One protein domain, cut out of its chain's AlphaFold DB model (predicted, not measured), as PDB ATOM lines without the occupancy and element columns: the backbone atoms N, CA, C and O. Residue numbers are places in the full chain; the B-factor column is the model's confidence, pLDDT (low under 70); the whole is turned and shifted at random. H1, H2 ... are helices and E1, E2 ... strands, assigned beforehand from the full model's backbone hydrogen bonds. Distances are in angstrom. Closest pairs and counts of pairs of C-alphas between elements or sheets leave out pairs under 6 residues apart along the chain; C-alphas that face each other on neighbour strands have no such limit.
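Overview. This is residues 4 to 121 of the 423 residues of an uncharacterized protein of Pontiella desulfatans (UniProt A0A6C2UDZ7). Four short helices, H1 to H4, cross one another in a small body with H4 touching the other three; a small three-stranded sheet stands at one side of this body, and a long helix, H5, runs past the side far from the sheet. Residues 108 to 121, of which 108 to 120 belong to H5, stick out as a free arm. The printed part has 118 residues, with five named helices and three named strands in the order H1 H2 E1 E2 E3 H3 H4 H5; the sheet runs E1 E2 E3, antiparallel throughout, and the class is mostly helix. The whole is compact, with a radius of gyration of the C-alphas of 15.0 A, and it spans 41 by 39 by 22 A.

Arrangement. Start with H1, residues 4 to 11, and look ahead to H4, residues 77 to 87: they touch at a steep tilt of 60 degrees, the same way, and their closest C-alphas, those of Ala 8 and Ile 85, are 5.2 A apart. H4 is the hub, touching three helices. After a tight link comes H2, residues 14 to 20, which touches H4 about perpendicular at 83 degrees, the closest C-alphas being those of Leu 17 and Thr 87, 6.7 A apart. Next read E1, residues 29 to 32, E2, residues 45 to 47, and E3, residues 52 to 54: they form a meander, each strand the antiparallel neighbour of the one before. In the hairpin of E1 and E2, N 29 and O 47 are within hydrogen-bond range at 2.8 A, as are N 47 and O 29 at 3.0 A. In the hairpin of E2 and E3, look at N 46 and O 53, 2.9 A apart. A short pairing ties residues 52 to 53 of E3 to residues 61 to 62, antiparallel. H3, residues 64 to 71, is only just on the sheet, with 5 pairs of C-alphas within 10 A, and only grazes it with residues 64 to 67. H3 touches H4 about perpendicular at 75 degrees, with the C-alphas of Ile 65 and Cys 80 closest at 6.0 A. It also touches H2 at a steep tilt of 52 degrees, where the C-alphas of Ile 14 and His 64 are closest at 6.1 A. Last, H5, residues 97 to 120, only just touches H1, with 3 pairs of C-alphas within 8 A and with residues 100 to 103 alone; the closest C-alphas are those of Gln 6 and Val 103, 6.7 A apart. H5 and H4 are near each other, while H5 is apart from H3. In H1, H2, H3, H4 and H5 every O i to N i+4 pair is within hydrogen-bond range.

Along the chain. Find C-alpha 4 at (18.588, -25.890, -17.385); from there H1 runs 10.2 A to C-alpha 11. H2 follows with 9.7 A. E1 begins at C-alpha 29, at (0.733, -40.640, -3.014), and covers 7.4 A; E2 covers 6.8 A and E3 7.0 A. H3 measures 10.7 A and H4 15.3 A. H5, the longest helix, runs 34.5 A and ends at C-alpha 120, at (-12.066, -17.704, -10.936).

Size, cuts and confidence. The two C-alphas farthest apart are those of Gly 74 and Gln 121, at 43.6 A. Without the free residues 108 to 121 the body spans 40 by 25 by 24 A. The printed part has no cut. Its one long link, residues 33 to 44, joins E1 to E2. The mean pLDDT of the printed part is 86.7; H5 has a mean of 74, and residue 95 is under 70.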
ATOM      1  N   GLN A   4      18.093 -24.670 -18.067       83.69
ATOM      2  CA  GLN A   4      18.588 -25.890 -17.385       83.69
ATOM      3  C   GLN A   4      17.929 -26.121 -16.022       83.69
ATOM      4  O   GLN A   4      17.444 -27.211 -15.742       83.69
ATOM      5  N   LEU A   5      17.858 -25.095 -15.169       80.75
ATOM      6  CA  LEU A   5      17.261 -25.252 -13.842       80.75
ATOM      7  C   LEU A   5      15.755 -25.534 -13.925       80.75
ATOM      8  O   LEU A   5      15.228 -26.377 -13.203       80.75
ATOM      9  N   GLN A   6      15.058 -24.830 -14.812       81.62
ATOM     10  CA  GLN A   6      13.629 -25.022 -15.008       81.62
ATOM     11  C   GLN A   6      13.330 -26.404 -15.614       81.62
ATOM     12  O   GLN A   6      12.494 -27.107 -15.048       81.62
ATOM     13  N   VAL A   7      14.067 -26.832 -16.647       85.00
ATOM     14  CA  VAL A   7      13.989 -28.189 -17.222       85.00
ATOM     15  C   VAL A   7      14.296 -29.240 -16.162       85.00
ATOM     16  O   VAL A   7      13.588 -30.240 -16.095       85.00
ATOM     17  N   ALA A   8      15.275 -29.008 -15.280       88.38
ATOM     18  CA  ALA A   8      15.609 -29.948 -14.212       88.38
ATOM     19  C   ALA A   8      14.418 -30.146 -13.270       88.38
ATOM     20  O   ALA A   8      13.982 -31.272 -13.043       88.38
ATOM     21  N   PHE A   9      13.833 -29.051 -12.784       86.19
ATOM     22  CA  PHE A   9      12.668 -29.122 -11.905       86.19
ATOM     23  C   PHE A   9      11.384 -29.603 -12.606       86.19
ATOM     24  O   PHE A   9      10.451 -30.003 -11.920       86.19
ATOM     25  N   GLU A  10      11.264 -29.474 -13.930       85.50
ATOM     26  CA  GLU A  10      10.114 -29.985 -14.697       85.50
ATOM     27  C   GLU A  10      10.265 -31.480 -15.020       85.50
ATOM     28  O   GLU A  10       9.277 -32.215 -15.034       85.50
ATOM     29  N   THR A  11      11.497 -31.948 -15.224       88.81
ATOM     30  CA  THR A  11      11.808 -33.331 -15.618       88.81
ATOM     31  C   THR A  11      11.944 -34.270 -14.422       88.81
ATOM     32  O   THR A  11      11.579 -35.440 -14.512       88.81
ATOM     33  N   VAL A  12      12.472 -33.784 -13.296       93.56
ATOM     34  CA  VAL A  12      12.787 -34.622 -12.134       93.56
ATOM     35  C   VAL A  12      11.647 -34.598 -11.123       93.56
ATOM     36  O   VAL A  12      11.189 -33.527 -10.734       93.56
ATOM     37  N   SER A  13      11.215 -35.774 -10.664       94.81
ATOM     38  CA  SER A  13      10.275 -35.906  -9.547       94.81
ATOM     39  C   SER A  13      10.993 -36.084  -8.204       94.81
ATOM     40  O   SER A  13      12.162 -36.468  -8.163       94.81
ATOM     41  N   ILE A  14      10.300 -35.859  -7.085       96.06
ATOM     42  CA  ILE A  14      10.824 -36.147  -5.741       96.06
ATOM     43  C   ILE A  14      11.160 -37.629  -5.582       96.06
ATOM     44  O   ILE A  14      12.188 -37.939  -4.992       96.06
ATOM     45  N   CYS A  15      10.367 -38.539  -6.153       96.31
ATOM     46  CA  CYS A  15      10.691 -39.968  -6.143       96.31
ATOM     47  C   CYS A  15      12.029 -40.240  -6.849       96.31
ATOM     48  O   CYS A  15      12.880 -40.931  -6.298       96.31
ATOM     49  N   LYS A  16      12.279 -39.603  -8.002       96.44
ATOM     50  CA  LYS A  16      13.562 -39.724  -8.710       96.44
ATOM     51  C   LYS A  16      14.729 -39.100  -7.928       96.44
ATOM     52  O   LYS A  16      15.843 -39.618  -7.956       96.44
ATOM     53  N   LEU A  17      14.495 -38.001  -7.204       97.38
ATOM     54  CA  LEU A  17      15.497 -37.450  -6.279       97.38
ATOM     55  C   LEU A  17      15.787 -38.407  -5.125       97.38
ATOM     56  O   LEU A  17      16.943 -38.551  -4.743       97.38
ATOM     57  N   ALA A  18      14.754 -39.044  -4.572       97.25
ATOM     58  CA  ALA A  18      14.877 -40.008  -3.489       97.25
ATOM     59  C   ALA A  18      15.759 -41.190  -3.910       97.25
ATOM     60  O   ALA A  18      16.721 -41.495  -3.209       97.25
ATOM     61  N   GLU A  19      15.522 -41.753  -5.097       96.50
ATOM     62  CA  GLU A  19      16.372 -42.792  -5.694       96.50
ATOM     63  C   GLU A  19      17.835 -42.336  -5.798       96.50
ATOM     64  O   GLU A  19      18.733 -43.014  -5.304       96.50
ATOM     65  N   GLY A  20      18.084 -41.139  -6.344       95.88
ATOM     66  CA  GLY A  20      19.437 -40.577  -6.439       95.88
ATOM     67  C   GLY A  20      20.106 -40.298  -5.084       95.88
ATOM     68  O   GLY A  20      21.326 -40.168  -5.013       95.88
ATOM     69  N   LEU A  21      19.325 -40.202  -4.004       97.19
ATOM     70  CA  LEU A  21      19.797 -40.026  -2.628       97.19
ATOM     71  C   LEU A  21      19.956 -41.357  -1.872       97.19
ATOM     72  O   LEU A  21      20.360 -41.330  -0.703       97.19
ATOM     73  N   GLY A  22      19.659 -42.493  -2.515       96.69
ATOM     74  CA  GLY A  22      19.671 -43.829  -1.909       96.69
ATOM     75  C   GLY A  22      18.453 -44.119  -1.025       96.69
ATOM     76  O   GLY A  22      18.524 -44.956  -0.131       96.69
ATOM     77  N   ILE A  23      17.350 -43.393  -1.217       95.81
ATOM     78  CA  ILE A  23      16.092 -43.577  -0.487       95.81
ATOM     79  C   ILE A  23      15.165 -44.431  -1.350       95.81
ATOM     80  O   ILE A  23      14.503 -43.937  -2.264       95.81
ATOM     81  N   GLU A  24      15.119 -45.724  -1.053       92.75
ATOM     82  CA  GLU A  24      14.335 -46.690  -1.819       92.75
ATOM     83  C   GLU A  24      12.861 -46.741  -1.391       92.75
ATOM     84  O   GLU A  24      12.499 -46.495  -0.237       92.75
ATOM     85  N   GLY A  25      11.992 -47.116  -2.334       90.06
ATOM     86  CA  GLY A  25      10.592 -47.444  -2.057       90.06
ATOM     87  C   GLY A  25       9.656 -46.251  -1.853       90.06
ATOM     88  O   GLY A  25       8.481 -46.469  -1.545       90.06
ATOM     89  N   LEU A  26      10.132 -45.018  -2.048       93.94
ATOM     90  CA  LEU A  26       9.294 -43.820  -2.028       93.94
ATOM     91  C   LEU A  26       8.415 -43.764  -3.286       93.94
ATOM     92  O   LEU A  26       8.899 -43.961  -4.398       93.94
ATOM     93  N   ARG A  27       7.115 -43.503  -3.118       94.06
ATOM     94  CA  ARG A  27       6.141 -43.465  -4.223       94.06
ATOM     95  C   ARG A  27       5.338 -42.173  -4.187       94.06
ATOM     96  O   ARG A  27       5.194 -41.560  -3.133       94.06
ATOM     97  N   GLU A  28       4.782 -41.767  -5.324       91.06
ATOM     98  CA  GLU A  28       3.793 -40.686  -5.335       91.06
ATOM     99  C   GLU A  28       2.500 -41.167  -4.659       91.06
ATOM    100  O   GLU A  28       2.048 -42.292  -4.882       91.06
ATOM    101  N   GLY A  29       1.919 -40.330  -3.803       83.44
ATOM    102  CA  GLY A  29       0.733 -40.640  -3.014       83.44
ATOM    103  C   GLY A  29       0.820 -40.167  -1.563       83.44
ATOM    104  O   GLY A  29       1.857 -39.711  -1.066       83.44
ATOM    105  N   ALA A  30      -0.313 -40.268  -0.873       82.06
ATOM    106  CA  ALA A  30      -0.432 -39.954   0.544       82.06
ATOM    107  C   ALA A  30      -0.244 -41.198   1.424       82.06
ATOM    108  O   ALA A  30      -0.485 -42.328   1.003       82.06
ATOM    109  N   GLY A  31       0.142 -40.968   2.678       77.94
ATOM    110  CA  GLY A  31       0.065 -41.964   3.740       77.94
ATOM    111  C   GLY A  31       1.160 -43.035   3.744       77.94
ATOM    112  O   GLY A  31       0.986 -44.092   4.353       77.94
ATOM    113  N   GLN A  32       2.305 -42.773   3.117       91.06
ATOM    114  CA  GLN A  32       3.456 -43.675   3.165       91.06
ATOM    115  C   GLN A  32       4.292 -43.480   4.440       91.06
ATOM    116  O   GLN A  32       4.065 -42.563   5.236       91.06
ATOM    117  N   LYS A  33       5.239 -44.395   4.668       91.00
ATOM    118  CA  LYS A  33       6.180 -44.313   5.792       91.00
ATOM    119  C   LYS A  33       7.204 -43.218   5.508       91.00
ATOM    120  O   LYS A  33       7.756 -43.169   4.414       91.00
ATOM    121  N   ASN A  34       7.468 -42.364   6.492       92.00
ATOM    122  CA  ASN A  34       8.492 -41.334   6.365       92.00
ATOM    123  C   ASN A  34       9.897 -41.978   6.381       92.00
ATOM    124  O   ASN A  34      10.234 -42.623   7.379       92.00
ATOM    125  N   PRO A  35      10.720 -41.820   5.325       92.19
ATOM    126  CA  PRO A  35      12.056 -42.417   5.265       92.19
ATOM    127  C   PRO A  35      13.073 -41.731   6.191       92.19
ATOM    128  O   PRO A  35      14.123 -42.302   6.471       92.19
ATOM    129  N   PHE A  36      12.767 -40.527   6.682       92.69
ATOM    130  CA  PHE A  36      13.648 -39.717   7.527       92.69
ATOM    131  C   PHE A  36      13.390 -39.906   9.026       92.69
ATOM    132  O   PHE A  36      14.160 -39.417   9.850       92.69
ATOM    133  N   ARG A  37      12.308 -40.602   9.402       88.31
ATOM    134  CA  ARG A  37      11.929 -40.827  10.804       88.31
ATOM    135  C   ARG A  37      12.262 -42.252  11.233       88.31
ATOM    136  O   ARG A  37      12.053 -43.210  10.490       88.31
ATOM    137  N   GLN A  38      12.727 -42.392  12.473       85.94
ATOM    138  CA  GLN A  38      13.022 -43.699  13.066       85.94
ATOM    139  C   GLN A  38      11.755 -44.528  13.308       85.94
ATOM    140  O   GLN A  38      11.783 -45.745  13.150       85.94
ATOM    141  N   ASP A  39      10.635 -43.878  13.639       84.94
ATOM    142  CA  ASP A  39       9.376 -44.560  13.963       84.94
ATOM    143  C   ASP A  39       8.713 -45.231  12.749       84.94
ATOM    144  O   ASP A  39       7.870 -46.111  12.915       84.94
ATOM    145  N   ARG A  40       9.087 -44.821  11.525       77.81
ATOM    146  CA  ARG A  40       8.567 -45.318  10.239       77.81
ATOM    147  C   ARG A  40       7.043 -45.490  10.232       77.81
ATOM    148  O   ARG A  40       6.516 -46.408   9.591       77.81
ATOM    149  N   LYS A  41       6.322 -44.616  10.942       81.31
ATOM    150  CA  LYS A  41       4.870 -44.728  11.106       81.31
ATOM    151  C   LYS A  41       4.196 -44.562   9.743       81.31
ATOM    152  O   LYS A  41       4.421 -43.566   9.052       81.31
ATOM    153  N   ALA A  42       3.385 -45.538   9.338       78.25
ATOM    154  CA  ALA A  42       2.573 -45.417   8.128       78.25
ATOM    155  C   ALA A  42       1.584 -44.248   8.279       78.25
ATOM    156  O   ALA A  42       1.192 -43.908   9.394       78.25
ATOM    157  N   GLY A  43       1.205 -43.606   7.176       76.62
ATOM    158  CA  GLY A  43       0.332 -42.431   7.227       76.62
ATOM    159  C   GLY A  43       1.053 -41.098   7.465       76.62
ATOM    160  O   GLY A  43       0.407 -40.057   7.416       76.62
ATOM    161  N   SER A  44       2.365 -41.099   7.738       86.06
ATOM    162  CA  SER A  44       3.079 -39.898   8.201       86.06
ATOM    163  C   SER A  44       3.759 -39.087   7.102       86.06
ATOM    164  O   SER A  44       4.238 -37.995   7.379       86.06
ATOM    165  N   PHE A  45       3.792 -39.570   5.861       91.12
ATOM    166  CA  PHE A  45       4.476 -38.885   4.769       91.12
ATOM    167  C   PHE A  45       3.635 -38.903   3.496       91.12
ATOM    168  O   PHE A  45       3.003 -39.910   3.171       91.12
ATOM    169  N   SER A  46       3.622 -37.795   2.764       90.31
ATOM    170  CA  SER A  46       3.013 -37.697   1.439       90.31
ATOM    171  C   SER A  46       4.007 -37.109   0.448       90.31
ATOM    172  O   SER A  46       4.762 -36.193   0.774       90.31
ATOM    173  N   VAL A  47       4.020 -37.666  -0.761       91.06
ATOM    174  CA  VAL A  47       4.877 -37.216  -1.862       91.06
ATOM    175  C   VAL A  47       4.020 -37.059  -3.102       91.06
ATOM    176  O   VAL A  47       3.182 -37.895  -3.411       91.06
ATOM    177  N   GLN A  48       4.244 -35.976  -3.815       89.19
ATOM    178  CA  GLN A  48       3.762 -35.730  -5.162       89.19
ATOM    179  C   GLN A  48       4.968 -35.550  -6.077       89.19
ATOM    180  O   GLN A  48       6.108 -35.544  -5.606       89.19
ATOM    181  N   ARG A  49       4.722 -35.363  -7.377       89.44
ATOM    182  CA  ARG A  49       5.783 -35.191  -8.372       89.44
ATOM    183  C   ARG A  49       6.866 -34.219  -7.908       89.44
ATOM    184  O   ARG A  49       8.040 -34.544  -7.995       89.44
ATOM    185  N   ASP A  50       6.506 -33.057  -7.384       88.62
ATOM    186  CA  ASP A  50       7.448 -31.990  -7.033       88.62
ATOM    187  C   ASP A  50       7.237 -31.387  -5.643       88.62
ATOM    188  O   ASP A  50       7.795 -30.332  -5.333       88.62
ATOM    189  N   TYR A  51       6.483 -32.071  -4.781       90.56
ATOM    190  CA  TYR A  51       6.209 -31.632  -3.417       90.56
ATOM    191  C   TYR A  51       6.165 -32.800  -2.428       90.56
ATOM    192  O   TYR A  51       5.693 -33.883  -2.765       90.56
ATOM    193  N   PHE A  52       6.623 -32.587  -1.196       93.50
ATOM    194  CA  PHE A  52       6.476 -33.549  -0.104       93.50
ATOM    195  C   PHE A  52       5.977 -32.875   1.178       93.50
ATOM    196  O   PHE A  52       6.168 -31.671   1.385       93.50
ATOM    197  N   LYS A  53       5.375 -33.672   2.065       89.75
ATOM    198  CA  LYS A  53       4.968 -33.256   3.410       89.75
ATOM    199  C   LYS A  53       5.121 -34.396   4.408       89.75
ATOM    200  O   LYS A  53       4.586 -35.487   4.217       89.75
ATOM    201  N   ASP A  54       5.785 -34.094   5.510       91.50
ATOM    202  CA  ASP A  54       5.734 -34.862   6.743       91.50
ATOM    203  C   ASP A  54       4.529 -34.403   7.573       91.50
ATOM    204  O   ASP A  54       4.404 -33.238   7.941       91.50
ATOM    205  N   HIS A  55       3.604 -35.314   7.853       83.19
ATOM    206  CA  HIS A  55       2.415 -35.018   8.648       83.19
ATOM    207  C   HIS A  55       2.717 -34.943  10.151       83.19
ATOM    208  O   HIS A  55       1.860 -34.496  10.906       83.19
ATOM    209  N   ALA A  56       3.907 -35.373  10.589       84.31
ATOM    210  CA  ALA A  56       4.318 -35.302  11.989       84.31
ATOM    211  C   ALA A  56       5.086 -34.016  12.343       84.31
ATOM    212  O   ALA A  56       5.171 -33.676  13.520       84.31
ATOM    213  N   HIS A  57       5.625 -33.301  11.351       84.75
ATOM    214  CA  HIS A  57       6.413 -32.085  11.552       84.75
ATOM    215  C   HIS A  57       5.987 -31.010  10.551       84.75
ATOM    216  O   HIS A  57       6.254 -31.127   9.357       84.75
ATOM    217  N   GLU A  58       5.345 -29.940  11.032       75.62
ATOM    218  CA  GLU A  58       4.803 -28.892  10.155       75.62
ATOM    219  C   GLU A  58       5.864 -28.184   9.301       75.62
ATOM    220  O   GLU A  58       5.530 -27.698   8.215       75.62
ATOM    221  N   ASP A  59       7.117 -28.165   9.756       85.12
ATOM    222  CA  ASP A  59       8.249 -27.542   9.062       85.12
ATOM    223  C   ASP A  59       8.883 -28.448   7.995       85.12
ATOM    224  O   ASP A  59       9.600 -27.979   7.111       85.12
ATOM    225  N   HIS A  60       8.600 -29.754   8.020       90.50
ATOM    226  CA  HIS A  60       9.168 -30.726   7.087       90.50
ATOM    227  C   HIS A  60       8.273 -30.879   5.857       90.50
ATOM    228  O   HIS A  60       7.618 -31.901   5.629       90.50
ATOM    229  N   LYS A  61       8.234 -29.825   5.045       91.94
ATOM    230  CA  LYS A  61       7.464 -29.789   3.802       91.94
ATOM    231  C   LYS A  61       8.106 -28.873   2.769       91.94
ATOM    232  O   LYS A  61       8.766 -27.896   3.119       91.94
ATOM    233  N   GLY A  62       7.885 -29.142   1.488       89.56
ATOM    234  CA  GLY A  62       8.379 -28.274   0.421       89.56
ATOM    235  C   GLY A  62       8.594 -28.984  -0.907       89.56
ATOM    236  O   GLY A  62       8.175 -30.120  -1.096       89.56
ATOM    237  N   GLY A  63       9.236 -28.281  -1.840       90.75
ATOM    238  CA  GLY A  63       9.592 -28.831  -3.149       90.75
ATOM    239  C   GLY A  63      10.951 -29.529  -3.170       90.75
ATOM    240  O   GLY A  63      11.552 -29.782  -2.125       90.75
ATOM    241  N   HIS A  64      11.480 -29.775  -4.370       94.50
ATOM    242  CA  HIS A  64      12.731 -30.512  -4.603       94.50
ATOM    243  C   HIS A  64      13.908 -30.081  -3.715       94.50
ATOM    244  O   HIS A  64      14.562 -30.932  -3.123       94.50
ATOM    245  N   ILE A  65      14.179 -28.772  -3.582       93.94
ATOM    246  CA  ILE A  65      15.314 -28.285  -2.770       93.94
ATOM    247  C   ILE A  65      15.125 -28.656  -1.297       93.94
ATOM    248  O   ILE A  65      16.044 -29.190  -0.689       93.94
ATOM    249  N   ALA A  66      13.940 -28.399  -0.736       94.69
ATOM    250  CA  ALA A  66      13.654 -28.706   0.663       94.69
ATOM    251  C   ALA A  66      13.742 -30.217   0.926       94.69
ATOM    252  O   ALA A  66      14.230 -30.624   1.973       94.69
ATOM    253  N   PHE A  67      13.334 -31.042  -0.043       96.38
ATOM    254  CA  PHE A  67      13.437 -32.494   0.061       96.38
ATOM    255  C   PHE A  67      14.898 -32.953   0.111       96.38
ATOM    256  O   PHE A  67      15.278 -33.724   0.989       96.38
ATOM    257  N   VAL A  68      15.738 -32.439  -0.795       97.25
ATOM    258  CA  VAL A  68      17.173 -32.761  -0.813       97.25
ATOM    259  C   VAL A  68      17.851 -32.272   0.466       97.25
ATOM    260  O   VAL A  68      18.648 -33.005   1.039       97.25
ATOM    261  N   GLN A  69      17.508 -31.077   0.954       96.50
ATOM    262  CA  GLN A  69      18.031 -30.557   2.221       96.50
ATOM    263  C   GLN A  69      17.583 -31.394   3.422       96.50
ATOM    264  O   GLN A  69      18.384 -31.635   4.316       96.50
ATOM    265  N   LEU A  70      16.346 -31.897   3.431       95.25
ATOM    266  CA  LEU A  70      15.884 -32.809   4.478       95.25
ATOM    267  C   LEU A  70      16.680 -34.125   4.465       95.25
ATOM    268  O   LEU A  70      17.061 -34.631   5.516       95.25
ATOM    269  N   ALA A  71      16.984 -34.652   3.277       96.44
ATOM    270  CA  ALA A  71      17.782 -35.865   3.111       96.44
ATOM    271  C   ALA A  71      19.290 -35.664   3.354       96.44
ATOM    272  O   ALA A  71      20.008 -36.626   3.643       96.44
ATOM    273  N   ARG A  72      19.787 -34.435   3.183       96.88
ATOM    274  CA  ARG A  72      21.191 -34.034   3.348       96.88
ATOM    275  C   ARG A  72      21.265 -32.668   4.051       96.88
ATOM    276  O   ARG A  72      21.554 -31.667   3.395       96.88
ATOM    277  N   PRO A  73      21.065 -32.605   5.382       94.38
ATOM    278  CA  PRO A  73      20.999 -31.335   6.118       94.38
ATOM    279  C   PRO A  73      22.260 -30.469   6.023       94.38
ATOM    280  O   PRO A  73      22.186 -29.253   6.163       94.38
ATOM    281  N   GLY A  74      23.419 -31.085   5.765       94.12
ATOM    282  CA  GLY A  74      24.691 -30.379   5.585       94.12
ATOM    283  C   GLY A  74      24.902 -29.772   4.195       94.12
ATOM    284  O   GLY A  74      25.877 -29.054   4.007       94.12
ATOM    285  N   TRP A  75      24.037 -30.058   3.215       96.25
ATOM    286  CA  TRP A  75      24.195 -29.522   1.863       96.25
ATOM    287  C   TRP A  75      23.703 -28.081   1.772       96.25
ATOM    288  O   TRP A  75      22.586 -27.726   2.163       96.25
ATOM    289  N   SER A  76      24.534 -27.239   1.170       92.56
ATOM    290  CA  SER A  76      24.148 -25.900   0.762       92.56
ATOM    291  C   SER A  76      23.063 -25.956  -0.315       92.56
ATOM    292  O   SER A  76      22.961 -26.890  -1.113       92.56
ATOM    293  N   LYS A  77      22.281 -24.877  -0.425       88.56
ATOM    294  CA  LYS A  77      21.265 -24.743  -1.481       88.56
ATOM    295  C   LYS A  77      21.849 -24.914  -2.891       88.56
ATOM    296  O   LYS A  77      21.148 -25.377  -3.787       88.56
ATOM    297  N   LYS A  78      23.116 -24.530  -3.084       89.12
ATOM    298  CA  LYS A  78      23.841 -24.690  -4.348       89.12
ATOM    299  C   LYS A  78      24.068 -26.169  -4.662       89.12
ATOM    300  O   LYS A  78      23.694 -26.600  -5.745       89.12
ATOM    301  N   GLU A  79      24.588 -26.941  -3.711       94.25
ATOM    302  CA  GLU A  79      24.811 -28.387  -3.871       94.25
ATOM    303  C   GLU A  79      23.501 -29.133  -4.133       94.25
ATOM    304  O   GLU A  79      23.439 -29.979  -5.022       94.25
ATOM    305  N   CYS A  80      22.415 -28.759  -3.444       94.88
ATOM    306  CA  CYS A  80      21.096 -29.327  -3.719       94.88
ATOM    307  C   CYS A  80      20.648 -29.079  -5.167       94.88
ATOM    308  O   CYS A  80      20.092 -29.971  -5.800       94.88
ATOM    309  N   ILE A  81      20.879 -27.876  -5.701       91.25
ATOM    310  CA  ILE A  81      20.527 -27.534  -7.085       91.25
ATOM    311  C   ILE A  81      21.390 -28.304  -8.084       91.25
ATOM    312  O   ILE A  81      20.852 -28.857  -9.040       91.25
ATOM    313  N   GLU A  82      22.705 -28.362  -7.866       93.56
ATOM    314  CA  GLU A  82      23.616 -29.125  -8.725       93.56
ATOM    315  C   GLU A  82      23.219 -30.603  -8.770       93.56
ATOM    316  O   GLU A  82      23.183 -31.199  -9.845       93.56
ATOM    317  N   PHE A  83      22.839 -31.170  -7.624       96.00
ATOM    318  CA  PHE A  83      22.302 -32.523  -7.549       96.00
ATOM    319  C   PHE A  83      21.023 -32.681  -8.378       96.00
ATOM    320  O   PHE A  83      20.968 -33.570  -9.218       96.00
ATOM    321  N   ILE A  84      20.037 -31.791  -8.224       94.75
ATOM    322  CA  ILE A  84      18.780 -31.844  -8.993       94.75
ATOM    323  C   ILE A  84      19.042 -31.774 -10.507       94.75
ATOM    324  O   ILE A  84      18.417 -32.510 -11.272       94.75
ATOM    325  N   ILE A  85      19.976 -30.923 -10.948       92.88
ATOM    326  CA  ILE A  85      20.370 -30.804 -12.362       92.88
ATOM    327  C   ILE A  85      21.023 -32.103 -12.855       92.88
ATOM    328  O   ILE A  85      20.624 -32.621 -13.898       92.88
ATOM    329  N   ARG A  86      21.946 -32.686 -12.081       95.12
ATOM    330  CA  ARG A  86      22.566 -33.980 -12.413       95.12
ATOM    331  C   ARG A  86      21.547 -35.115 -12.466       95.12
ATOM    332  O   ARG A  86      21.560 -35.899 -13.407       95.12
ATOM    333  N   THR A  87      20.603 -35.173 -11.524       95.81
ATOM    334  CA  THR A  87      19.503 -36.157 -11.536       95.81
ATOM    335  C   THR A  87      18.596 -36.002 -12.765       95.81
ATOM    336  O   THR A  87      17.968 -36.967 -13.217       95.81
ATOM    337  N   ALA A  88      18.537 -34.802 -13.346       93.19
ATOM    338  CA  ALA A  88      17.845 -34.548 -14.604       93.19
ATOM    339  C   ALA A  88      18.631 -35.004 -15.847       93.19
ATOM    340  O   ALA A  88      18.105 -34.891 -16.950       93.19
ATOM    341  N   GLY A  89      19.854 -35.527 -15.687       93.06
ATOM    342  CA  GLY A  89      20.733 -35.930 -16.787       93.06
ATOM    343  C   GLY A  89      21.475 -34.762 -17.438       93.06
ATOM    344  O   GLY A  89      21.840 -34.851 -18.606       93.06
ATOM    345  N   MET A  90      21.656 -33.652 -16.717       91.81
ATOM    346  CA  MET A  90      22.334 -32.452 -17.209       91.81
ATOM    347  C   MET A  90      23.591 -32.150 -16.386       91.81
ATOM    348  O   MET A  90      23.638 -32.425 -15.188       91.81
ATOM    349  N   GLU A  91      24.586 -31.518 -17.008       89.69
ATOM    350  CA  GLU A  91      25.768 -31.013 -16.302       89.69
ATOM    351  C   GLU A  91      25.483 -29.638 -15.670       89.69
ATOM    352  O   GLU A  91      24.963 -28.746 -16.348       89.69
ATOM    353  N   PRO A  92      25.788 -29.429 -14.375       84.56
ATOM    354  CA  PRO A  92      25.505 -28.172 -13.702       84.56
ATOM    355  C   PRO A  92      26.463 -27.063 -14.147       84.56
ATOM    356  O   PRO A  92      27.635 -27.023 -13.774       84.56
ATOM    357  N   GLU A  93      25.935 -26.102 -14.898       85.12
ATOM    358  CA  GLU A  93      26.635 -24.852 -15.185       85.12
ATOM    359  C   GLU A  93      26.691 -23.939 -13.947       85.12
ATOM    360  O   GLU A  93      25.820 -23.974 -13.072       85.12
ATOM    361  N   LYS A  94      27.695 -23.049 -13.881       76.06
ATOM    362  CA  LYS A  94      27.766 -22.013 -12.836       76.06
ATOM    363  C   LYS A  94      26.556 -21.079 -12.944       76.06
ATOM    364  O   LYS A  94      26.536 -20.158 -13.756       76.06
ATOM    365  N   GLN A  95      25.556 -21.280 -12.089       68.88
ATOM    366  CA  GLN A  95      24.398 -20.394 -11.999       68.88
ATOM    367  C   GLN A  95      24.614 -19.307 -10.946       68.88
ATOM    368  O   GLN A  95      25.040 -19.577  -9.824       68.88
ATOM    369  N   SER A  96      24.284 -18.059 -11.289       76.06
ATOM    370  CA  SER A  96      24.284 -16.969 -10.315       76.06
ATOM    371  C   SER A  96      23.094 -17.103  -9.354       76.06
ATOM    372  O   SER A  96      21.997 -17.519  -9.738       76.06
ATOM    373  N   ALA A  97      23.278 -16.701  -8.092       71.94
ATOM    374  CA  ALA A  97      22.213 -16.741  -7.085       71.94
ATOM    375  C   ALA A  97      20.968 -15.923  -7.495       71.94
ATOM    376  O   ALA A  97      19.841 -16.302  -7.168       71.94
ATOM    377  N   GLY A  98      21.157 -14.826  -8.241       74.25
ATOM    378  CA  GLY A  98      20.064 -14.021  -8.799       74.25
ATOM    379  C   GLY A  98      19.206 -14.801  -9.798       74.25
ATOM    380  O   GLY A  98      17.980 -14.718  -9.749       74.25
ATOM    381  N   ARG A  99      19.828 -15.640 -10.634       73.44
ATOM    382  CA  ARG A  99      19.125 -16.468 -11.623       73.44
ATOM    383  C   ARG A  99      18.280 -17.557 -10.966       73.44
ATOM    384  O   ARG A  99      17.122 -17.736 -11.328       73.44
ATOM    385  N   VAL A 100      18.814 -18.217  -9.936       70.44
ATOM    386  CA  VAL A 100      18.063 -19.196  -9.128       70.44
ATOM    387  C   VAL A 100      16.834 -18.545  -8.485       70.44
ATOM    388  O   VAL A 100      15.739 -19.105  -8.539       70.44
ATOM    389  N   LYS A 101      16.992 -17.348  -7.898       74.50
ATOM    390  CA  LYS A 101      15.865 -16.589  -7.331       74.50
ATOM    391  C   LYS A 101      14.807 -16.275  -8.394       74.50
ATOM    392  O   LYS A 101      13.628 -16.491  -8.127       74.50
ATOM    393  N   ALA A 102      15.218 -15.843  -9.588       75.62
ATOM    394  CA  ALA A 102      14.306 -15.524 -10.685       75.62
ATOM    395  C   ALA A 102      13.487 -16.742 -11.151       75.62
ATOM    396  O   ALA A 102      12.268 -16.641 -11.267       75.62
ATOM    397  N   VAL A 103      14.113 -17.911 -11.331       72.62
ATOM    398  CA  VAL A 103      13.414 -19.148 -11.743       72.62
ATOM    399  C   VAL A 103      12.415 -19.611 -10.679       72.62
ATOM    400  O   VAL A 103      11.272 -19.949 -10.993       72.62
ATOM    401  N   VAL A 104      12.807 -19.583  -9.400       71.38
ATOM    402  CA  VAL A 104      11.904 -19.921  -8.286       71.38
ATOM    403  C   VAL A 104      10.724 -18.944  -8.228       71.38
ATOM    404  O   VAL A 104       9.581 -19.368  -8.054       71.38
ATOM    405  N   GLN A 105      10.975 -17.645  -8.419       75.12
ATOM    406  CA  GLN A 105       9.933 -16.621  -8.450       75.12
ATOM    407  C   GLN A 105       8.982 -16.801  -9.641       75.12
ATOM    408  O   GLN A 105       7.768 -16.726  -9.457       75.12
ATOM    409  N   GLN A 106       9.495 -17.102 -10.836       76.00
ATOM    410  CA  GLN A 106       8.681 -17.386 -12.020       76.00
ATOM    411  C   GLN A 106       7.789 -18.615 -11.826       76.00
ATOM    412  O   GLN A 106       6.594 -18.543 -12.114       76.00
ATOM    413  N   LYS A 107       8.318 -19.721 -11.276       72.62
ATOM    414  CA  LYS A 107       7.502 -20.901 -10.936       72.62
ATOM    415  C   LYS A 107       6.402 -20.552  -9.942       72.62
ATOM    416  O   LYS A 107       5.246 -20.904 -10.157       72.62
ATOM    417  N   ARG A 108       6.742 -19.798  -8.895       71.38
ATOM    418  CA  ARG A 108       5.776 -19.333  -7.898       71.38
ATOM    419  C   ARG A 108       4.687 -18.451  -8.528       71.38
ATOM    420  O   ARG A 108       3.514 -18.651  -8.239       71.38
ATOM    421  N   HIS A 109       5.041 -17.532  -9.428       73.19
ATOM    422  CA  HIS A 109       4.076 -16.718 -10.179       73.19
ATOM    423  C   HIS A 109       3.181 -17.560 -11.099       73.19
ATOM    424  O   HIS A 109       1.970 -17.341 -11.123       73.19
ATOM    425  N   LYS A 110       3.741 -18.537 -11.827       76.25
ATOM    426  CA  LYS A 110       2.972 -19.458 -12.683       76.25
ATOM    427  C   LYS A 110       1.956 -20.260 -11.864       76.25
ATOM    428  O   LYS A 110       0.808 -20.380 -12.276       76.25
ATOM    429  N   LEU A 111       2.356 -20.735 -10.683       70.44
ATOM    430  CA  LEU A 111       1.475 -21.439  -9.747       70.44
ATOM    431  C   LEU A 111       0.361 -20.541  -9.210       70.44
ATOM    432  O   LEU A 111      -0.804 -20.922  -9.271       70.44
ATOM    433  N   TYR A 112       0.694 -19.331  -8.752       70.62
ATOM    434  CA  TYR A 112      -0.318 -18.374  -8.301       70.62
ATOM    435  C   TYR A 112      -1.319 -18.028  -9.401       70.62
ATOM    436  O   TYR A 112      -2.511 -17.912  -9.127       70.62
ATOM    437  N   ARG A 113      -0.855 -17.902 -10.648       77.69
ATOM    438  CA  ARG A 113      -1.728 -17.666 -11.797       77.69
ATOM    439  C   ARG A 113      -2.664 -18.848 -12.051       77.69
ATOM    440  O   ARG A 113      -3.864 -18.628 -12.141       77.69
ATOM    441  N   ALA A 114      -2.151 -20.077 -12.092       74.81
ATOM    442  CA  ALA A 114      -2.975 -21.271 -12.295       74.81
ATOM    443  C   ALA A 114      -4.009 -21.469 -11.170       74.81
ATOM    444  O   ALA A 114      -5.166 -21.784 -11.436       74.81
ATOM    445  N   GLN A 115      -3.624 -21.234  -9.909       72.06
ATOM    446  CA  GLN A 115      -4.548 -21.286  -8.770       72.06
ATOM    447  C   GLN A 115      -5.625 -20.206  -8.857       72.06
ATOM    448  O   GLN A 115      -6.792 -20.483  -8.593       72.06
ATOM    449  N   ARG A 116      -5.250 -18.988  -9.257       75.75
ATOM    450  CA  ARG A 116      -6.196 -17.899  -9.486       75.75
ATOM    451  C   ARG A 116      -7.171 -18.236 -10.614       75.75
ATOM    452  O   ARG A 116      -8.367 -18.073 -10.424       75.75
ATOM    453  N   GLU A 117      -6.685 -18.760 -11.736       80.38
ATOM    454  CA  GLU A 117      -7.525 -19.198 -12.856       80.38
ATOM    455  C   GLU A 117      -8.509 -20.299 -12.415       80.38
ATOM    456  O   GLU A 117      -9.700 -20.191 -12.697       80.38
ATOM    457  N   LYS A 118      -8.062 -21.301 -11.638       79.94
ATOM    458  CA  LYS A 118      -8.952 -22.310 -11.025       79.94
ATOM    459  C   LYS A 118      -9.970 -21.679 -10.057       79.94
ATOM    460  O   LYS A 118     -11.123 -22.089 -10.035       79.94
ATOM    461  N   ALA A 119      -9.572 -20.682  -9.265       74.06
ATOM    462  CA  ALA A 119     -10.451 -20.016  -8.298       74.06
ATOM    463  C   ALA A 119     -11.499 -19.103  -8.962       74.06
ATOM    464  O   ALA A 119     -12.592 -18.912  -8.427       74.06
ATOM    465  N   GLU A 120     -11.171 -18.533 -10.123       79.94
ATOM    466  CA  GLU A 120     -12.066 -17.704 -10.936       79.94
ATOM    467  C   GLU A 120     -13.117 -18.540 -11.688       79.94
ATOM    468  O   GLU A 120     -14.182 -18.012 -12.037       79.94
ATOM    469  N   GLN A 121     -12.849 -19.833 -11.913       82.19
ATOM    470  CA  GLN A 121     -13.801 -20.759 -12.521       82.19
ATOM    471  C   GLN A 121     -14.991 -20.995 -11.589       82.19
ATOM    472  O   GLN A 121     -14.864 -21.490 -10.467       82.19
TER     473      GLN A 121